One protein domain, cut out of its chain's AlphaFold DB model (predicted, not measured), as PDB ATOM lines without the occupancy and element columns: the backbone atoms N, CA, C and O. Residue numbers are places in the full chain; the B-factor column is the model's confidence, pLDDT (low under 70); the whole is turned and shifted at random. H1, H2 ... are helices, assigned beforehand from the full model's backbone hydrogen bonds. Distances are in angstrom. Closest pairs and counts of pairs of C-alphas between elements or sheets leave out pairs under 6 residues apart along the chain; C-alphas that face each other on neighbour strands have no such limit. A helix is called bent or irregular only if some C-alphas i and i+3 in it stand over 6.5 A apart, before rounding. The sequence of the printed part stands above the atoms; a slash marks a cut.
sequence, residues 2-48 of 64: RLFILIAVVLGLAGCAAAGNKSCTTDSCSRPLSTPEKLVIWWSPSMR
ATOM      1  N   ARG A   2     -24.065  35.171 -39.427       85.44
ATOM      2  CA  ARG A   2     -22.601  35.267 -39.207       85.44
ATOM      3  C   ARG A   2     -22.090  34.578 -37.934       85.44
ATOM      4  O   ARG A   2     -21.076  33.899 -37.984       85.44
ATOM      5  N   LEU A   3     -22.820  34.699 -36.824       89.94
ATOM      6  CA  LEU A   3     -22.448  34.061 -35.556       89.94
ATOM      7  C   LEU A   3     -22.429  32.526 -35.656       89.94
ATOM      8  O   LEU A   3     -21.498  31.893 -35.179       89.94
ATOM      9  N   PHE A   4     -23.410  31.933 -36.342       90.56
ATOM     10  CA  PHE A   4     -23.478  30.482 -36.547       90.56
ATOM     11  C   PHE A   4     -22.327  29.961 -37.409       90.56
ATOM     12  O   PHE A   4     -21.817  28.879 -37.146       90.56
ATOM     13  N   ILE A   5     -21.880  30.749 -38.392       92.25
ATOM     14  CA  ILE A   5     -20.714  30.414 -39.218       92.25
ATOM     15  C   ILE A   5     -19.443  30.412 -38.362       92.25
ATOM     16  O   ILE A   5     -18.671  29.463 -38.432       92.25
ATOM     17  N   LEU A   6     -19.246  31.426 -37.514       93.06
ATOM     18  CA  LEU A   6     -18.084  31.486 -36.618       93.06
ATOM     19  C   LEU A   6     -18.063  30.311 -35.635       93.06
ATOM     20  O   LEU A   6     -17.024  29.683 -35.453       93.06
ATOM     21  N   ILE A   7     -19.217  29.978 -35.056       93.88
ATOM     22  CA  ILE A   7     -19.366  28.830 -34.156       93.88
ATOM     23  C   ILE A   7     -19.028  27.529 -34.899       93.88
ATOM     24  O   ILE A   7     -18.194  26.762 -34.427       93.88
ATOM     25  N   ALA A   8     -19.592  27.308 -36.090       92.12
ATOM     26  CA  ALA A   8     -19.320  26.114 -36.891       92.12
ATOM     27  C   ALA A   8     -17.834  25.970 -37.261       92.12
ATOM     28  O   ALA A   8     -17.293  24.867 -37.209       92.12
ATOM     29  N   VAL A   9     -17.159  27.078 -37.578       92.38
ATOM     30  CA  VAL A   9     -15.716  27.095 -37.859       92.38
ATOM     31  C   VAL A   9     -14.924  26.698 -36.612       92.38
ATOM     32  O   VAL A   9     -14.128  25.767 -36.676       92.38
ATOM     33  N   VAL A  10     -15.174  27.325 -35.459       91.81
ATOM     34  CA  VAL A  10     -14.454  27.010 -34.209       91.81
ATOM     35  C   VAL A  10     -14.640  25.543 -33.805       91.81
ATOM     36  O   VAL A  10     -13.664  24.870 -33.475       91.81
ATOM     37  N   LEU A  11     -15.867  25.024 -33.888       89.75
ATOM     38  CA  LEU A  11     -16.164  23.616 -33.606       89.75
ATOM     39  C   LEU A  11     -15.501  22.664 -34.612       89.75
ATOM     40  O   LEU A  11     -14.994  21.618 -34.211       89.75
ATOM     41  N   GLY A  12     -15.445  23.032 -35.894       88.19
ATOM     42  CA  GLY A  12     -14.765  22.246 -36.927       88.19
ATOM     43  C   GLY A  12     -13.249  22.162 -36.719       88.19
ATOM     44  O   GLY A  12     -12.674  21.076 -36.818       88.19
ATOM     45  N   LEU A  13     -12.601  23.280 -36.369       85.06
ATOM     46  CA  LEU A  13     -11.168  23.299 -36.051       85.06
ATOM     47  C   LEU A  13     -10.851  22.508 -34.772       85.06
ATOM     48  O   LEU A  13      -9.887  21.741 -34.757       85.06
ATOM     49  N   ALA A  14     -11.670  22.646 -33.725       83.25
ATOM     50  CA  ALA A  14     -11.513  21.879 -32.488       83.25
ATOM     51  C   ALA A  14     -11.682  20.368 -32.728       83.25
ATOM     52  O   ALA A  14     -10.901  19.569 -32.214       83.25
ATOM     53  N   GLY A  15     -12.649  19.980 -33.566       78.81
ATOM     54  CA  GLY A  15     -12.855  18.592 -33.973       78.81
ATOM     55  C   GLY A  15     -11.670  18.012 -34.747       78.81
ATOM     56  O   GLY A  15     -11.273  16.886 -34.476       78.81
ATOM     57  N   CYS A  16     -11.049  18.777 -35.651       76.50
ATOM     58  CA  CYS A  16      -9.863  18.319 -36.389       76.50
ATOM     59  C   CYS A  16      -8.630  18.157 -35.491       76.50
ATOM     60  O   CYS A  16      -7.874  17.204 -35.663       76.50
ATOM     61  N   ALA A  17      -8.433  19.060 -34.526       70.06
ATOM     62  CA  ALA A  17      -7.345  18.941 -33.557       70.06
ATOM     63  C   ALA A  17      -7.546  17.740 -32.611       70.06
ATOM     64  O   ALA A  17      -6.580  17.068 -32.257       70.06
ATOM     65  N   ALA A  18      -8.794  17.442 -32.238       66.81
ATOM     66  CA  ALA A  18      -9.143  16.308 -31.381       66.81
ATOM     67  C   ALA A  18      -9.175  14.960 -32.128       66.81
ATOM     68  O   ALA A  18      -8.853  13.930 -31.543       66.81
ATOM     69  N   ALA A  19      -9.509  14.956 -33.424       64.38
ATOM     70  CA  ALA A  19      -9.488  13.781 -34.304       64.38
ATOM     71  C   ALA A  19      -8.072  13.415 -34.793       64.38
ATOM     72  O   ALA A  19      -7.894  12.617 -35.712       64.38
ATOM     73  N   GLY A  20      -7.037  13.992 -34.183       56.28
ATOM     74  CA  GLY A  20      -5.663  13.547 -34.329       56.28
ATOM     75  C   GLY A  20      -5.436  12.229 -33.598       56.28
ATOM     76  O   GLY A  20      -4.648  12.172 -32.661       56.28
ATOM     77  N   ASN A  21      -6.050  11.135 -34.053       56.91
ATOM     78  CA  ASN A  21      -5.676   9.757 -33.701       56.91
ATOM     79  C   ASN A  21      -4.333   9.348 -34.339       56.91
ATOM     80  O   ASN A  21      -4.162   8.272 -34.908       56.91
ATOM     81  N   LYS A  22      -3.348  10.228 -34.188       55.56
ATOM     82  CA  LYS A  22      -1.950   9.875 -34.005       55.56
ATOM     83  C   LYS A  22      -1.519  10.514 -32.700       55.56
ATOM     84  O   LYS A  22      -0.646  11.378 -32.681       55.56
ATOM     85  N   SER A  23      -2.169  10.108 -31.607       55.03
ATOM     86  CA  SER A  23      -1.545  10.229 -30.298       55.03
ATOM     87  C   SER A  23      -0.126   9.722 -30.478       55.03
ATOM     88  O   SER A  23       0.072   8.585 -30.911       55.03
ATOM     89  N   CYS A  24       0.853  10.587 -30.226       55.00
ATOM     90  CA  CYS A  24       2.186  10.125 -29.907       55.00
ATOM     91  C   CYS A  24       1.957   9.153 -28.748       55.00
ATOM     92  O   CYS A  24       1.615   9.577 -27.644       55.00
ATOM     93  N   THR A  25       1.955   7.851 -29.034       61.56
ATOM     94  CA  THR A  25       1.811   6.848 -27.985       61.56
ATOM     95  C   THR A  25       2.969   7.064 -27.025       61.56
ATOM     96  O   THR A  25       4.015   7.573 -27.433       61.56
ATOM     97  N   THR A  26       2.819   6.736 -25.747       59.59
ATOM     98  CA  THR A  26       3.921   6.906 -24.789       59.59
ATOM     99  C   THR A  26       5.210   6.240 -25.303       59.59
ATOM    100  O   THR A  26       6.287   6.814 -25.173       59.59
ATOM    101  N   ASP A  27       5.092   5.134 -26.048       60.25
ATOM    102  CA  ASP A  27       6.191   4.458 -26.762       60.25
ATOM    103  C   ASP A  27       6.860   5.288 -27.859       60.25
ATOM    104  O   ASP A  27       8.019   5.070 -28.206       60.25
ATOM    105  N   SER A  28       6.134   6.227 -28.457       61.56
ATOM    106  CA  SER A  28       6.682   7.209 -29.392       61.56
ATOM    107  C   SER A  28       7.493   8.284 -28.663       61.56
ATOM    108  O   SER A  28       8.498   8.745 -29.200       61.56
ATOM    109  N   CYS A  29       7.114   8.624 -27.428       65.38
ATOM    110  CA  CYS A  29       7.829   9.573 -26.567       65.38
ATOM    111  C   CYS A  29       9.000   8.943 -25.791       65.38
ATOM    112  O   CYS A  29       9.932   9.654 -25.432       65.38
ATOM    113  N   SER A  30       8.984   7.626 -25.563       68.19
ATOM    114  CA  SER A  30      10.076   6.877 -24.911       68.19
ATOM    115  C   SER A  30      11.275   6.626 -25.843       68.19
ATOM    116  O   SER A  30      12.246   5.954 -25.493       68.19
ATOM    117  N   ARG A  31      11.220   7.140 -27.076       73.19
ATOM    118  CA  ARG A  31      12.259   6.895 -28.076       73.19
ATOM    119  C   ARG A  31      13.513   7.702 -27.758       73.19
ATOM    120  O   ARG A  31      13.411   8.890 -27.447       73.19
ATOM    121  N   PRO A  32      14.703   7.096 -27.890       76.06
ATOM    122  CA  PRO A  32      15.944   7.813 -27.668       76.06
ATOM    123  C   PRO A  32      16.081   8.950 -28.683       76.06
ATOM    124  O   PRO A  32      15.956   8.747 -29.893       76.06
ATOM    125  N   LEU A  33      16.339  10.151 -28.171       80.50
ATOM    126  CA  LEU A  33      16.621  11.322 -28.989       80.50
ATOM    127  C   LEU A  33      18.048  11.246 -29.538       80.50
ATOM    128  O   LEU A  33      18.943  10.664 -28.921       80.50
ATOM    129  N   SER A  34      18.258  11.854 -30.704       85.75
ATOM    130  CA  SER A  34      19.608  12.034 -31.238       85.75
ATOM    131  C   SER A  34      20.370  13.058 -30.397       85.75
ATOM    132  O   SER A  34      19.792  14.029 -29.905       85.75
ATOM    133  N   THR A  35      21.672  12.853 -30.253       85.94
ATOM    134  CA  THR A  35      22.603  13.789 -29.614       85.94
ATOM    135  C   THR A  35      23.666  14.207 -30.636       85.94
ATOM    136  O   THR A  35      23.772  13.575 -31.689       85.94
ATOM    137  N   PRO A  36      24.481  15.244 -30.364       93.56
ATOM    138  CA  PRO A  36      25.561  15.640 -31.274       93.56
ATOM    139  C   PRO A  36      26.538  14.506 -31.627       93.56
ATOM    140  O   PRO A  36      27.138  14.524 -32.694       93.56
ATOM    141  N   GLU A  37      26.671  13.510 -30.749       93.56
ATOM    142  CA  GLU A  37      27.584  12.372 -30.909       93.56
ATOM    143  C   GLU A  37      26.877  11.092 -31.385       93.56
ATOM    144  O   GLU A  37      27.534  10.106 -31.716       93.56
ATOM    145  N   LYS A  38      25.536  11.074 -31.416       83.38
ATOM    146  CA  LYS A  38      24.752   9.870 -31.715       83.38
ATOM    147  C   LYS A  38      23.500  10.195 -32.520       83.38
ATOM    148  O   LYS A  38      22.558  10.803 -32.015       83.38
ATOM    149  N   LEU A  39      23.446   9.680 -33.744       85.75
ATOM    150  CA  LEU A  39      22.258   9.738 -34.591       85.75
ATOM    151  C   LEU A  39      21.383   8.496 -34.378       85.75
ATOM    152  O   LEU A  39      21.859   7.366 -34.481       85.75
ATOM    153  N   VAL A  40      20.094   8.705 -34.111       81.81
ATOM    154  CA  VAL A  40      19.096   7.630 -34.014       81.81
ATOM    155  C   VAL A  40      18.201   7.680 -35.250       81.81
ATOM    156  O   VAL A  40      17.441   8.628 -35.431       81.81
ATOM    157  N   ILE A  41      18.276   6.648 -36.097       77.88
ATOM    158  CA  ILE A  41      17.454   6.516 -37.310       77.88
ATOM    159  C   ILE A  41      16.337   5.508 -37.049       77.88
ATOM    160  O   ILE A  41      16.597   4.384 -36.614       77.88
ATOM    161  N   TRP A  42      15.090   5.904 -37.320       74.56
ATOM    162  CA  TRP A  42      13.924   5.054 -37.099       74.56
ATOM    163  C   TRP A  42      13.279   4.616 -38.413       74.56
ATOM    164  O   TRP A  42      12.712   5.421 -39.147       74.56
ATOM    165  N   TRP A  43      13.334   3.314 -38.672       75.44
ATOM    166  CA  TRP A  43      12.757   2.655 -39.844       75.44
ATOM    167  C   TRP A  43      11.432   1.994 -39.457       75.44
ATOM    168  O   TRP A  43      11.366   1.312 -38.422       75.44
ATOM    169  N   SER A  44      10.388   2.165 -40.279       72.81
ATOM    170  CA  SER A  44       9.109   1.472 -40.077       72.81
ATOM    171  C   SER A  44       9.289  -0.047 -40.176       72.81
ATOM    172  O   SER A  44      10.214  -0.497 -40.850       72.81
ATOM    173  N   PRO A  45       8.417  -0.860 -39.545       73.06
ATOM    174  CA  PRO A  45       8.508  -2.318 -39.633       73.06
ATOM    175  C   PRO A  45       8.580  -2.831 -41.077       73.06
ATOM    176  O   PRO A  45       9.442  -3.634 -41.388       73.06
ATOM    177  N   SER A  46       7.783  -2.256 -41.982       76.00
ATOM    178  CA  SER A  46       7.786  -2.596 -43.412       76.00
ATOM    179  C   SER A  46       9.095  -2.288 -44.148       76.00
ATOM    180  O   SER A  46       9.357  -2.856 -45.197       76.00
ATOM    181  N   MET A  47       9.920  -1.369 -43.636       75.00
ATOM    182  CA  MET A  47      11.247  -1.090 -44.202       75.00
ATOM    183  C   MET A  47      12.311  -2.049 -43.667       75.00
ATOM    184  O   MET A  47      13.440  -2.027 -44.149       75.00
ATOM    185  N   ARG A  48      11.971  -2.859 -42.657       75.81
ATOM    186  CA  ARG A  48      12.856  -3.887 -42.098       75.81
ATOM    187  C   ARG A  48      12.731  -5.213 -42.840       75.81
ATOM    188  O   ARG A  48      13.600  -6.069 -42.699       75.81
TER     189      ARG A  48
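What this domain is: This is residues 2 to 48 of the 64 residues of an uncharacterized protein of Pokkaliibacter plantistimulans (UniProt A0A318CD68). Begin at residue 2 and you see one long helix, H1, making one end of a stretched-out model, with a thin tail after it that runs through the small turn H2, folds back on itself in a long loop and ends in the small turn H3. There is no packed core, for H1, H2 and H3 each touch no other helix. The printed part has 47 residues with three named helices, in the order H1, H2, H3, and no named strand; its class is all helix. It is extended, with a radius of gyration of the C-alphas of 18.8 A, and its C-alphas span 55 by 27 by 17 A.

Where its parts are: Find C-alpha 2 at (-22.601, 35.267, -39.207); from there H1, residues 2 to 18, runs 24.5 A to C-alpha 18 at (-9.143, 16.308, -31.381). Go on along the next seven residues to H2, the four residues 26 to 29, which begins at C-alpha 26 at (3.921, 6.906, -24.789). Residues 30 to 44 hold no named element; look for C-alpha 37 at (27.584, 12.372, -30.909) in this stretch. After it comes H3, the four residues 45 to 48, which ends at C-alpha 48 at (12.856, -3.887, -42.098).

How they stand to each other: Compare the three helices and you find H1 and H2 apart. H2 and H3 are apart too, and so are H1 and H3. Residues 2 to 30 stand free, of which 2 to 18 belong to H1 and 26 to 29 to H2. Residues 34 to 39 stand free as well, and so do residues 43 to 48, of which 45 to 48 belong to H3. On the backbone of H1, look from each O to the N four residues on: every such pair is within hydrogen-bond range. H2 and H3 are too short for such a pair, but in each the one pair of O of residue i and N of residue i+3 is within range. No helix is bent or irregular.

The domain as a whole: Measure from Arg 2 to Glu 37 and you have the two C-alphas farthest apart, 55.8 A; the C-alphas of Arg 2 and Arg 48 are 52.9 A apart. The outline is only just a rod. The printed part has no cut. The link from H1 to H2 is short, and the link from H2 to H3, with 15 residues, is long; the C-alphas of that long stretch lie 15 to 27 A from the mean of the C-alphas. Read the B-factor column for the pLDDT: its mean over the printed part is 77.0, and residues 18 to 30 are under 70.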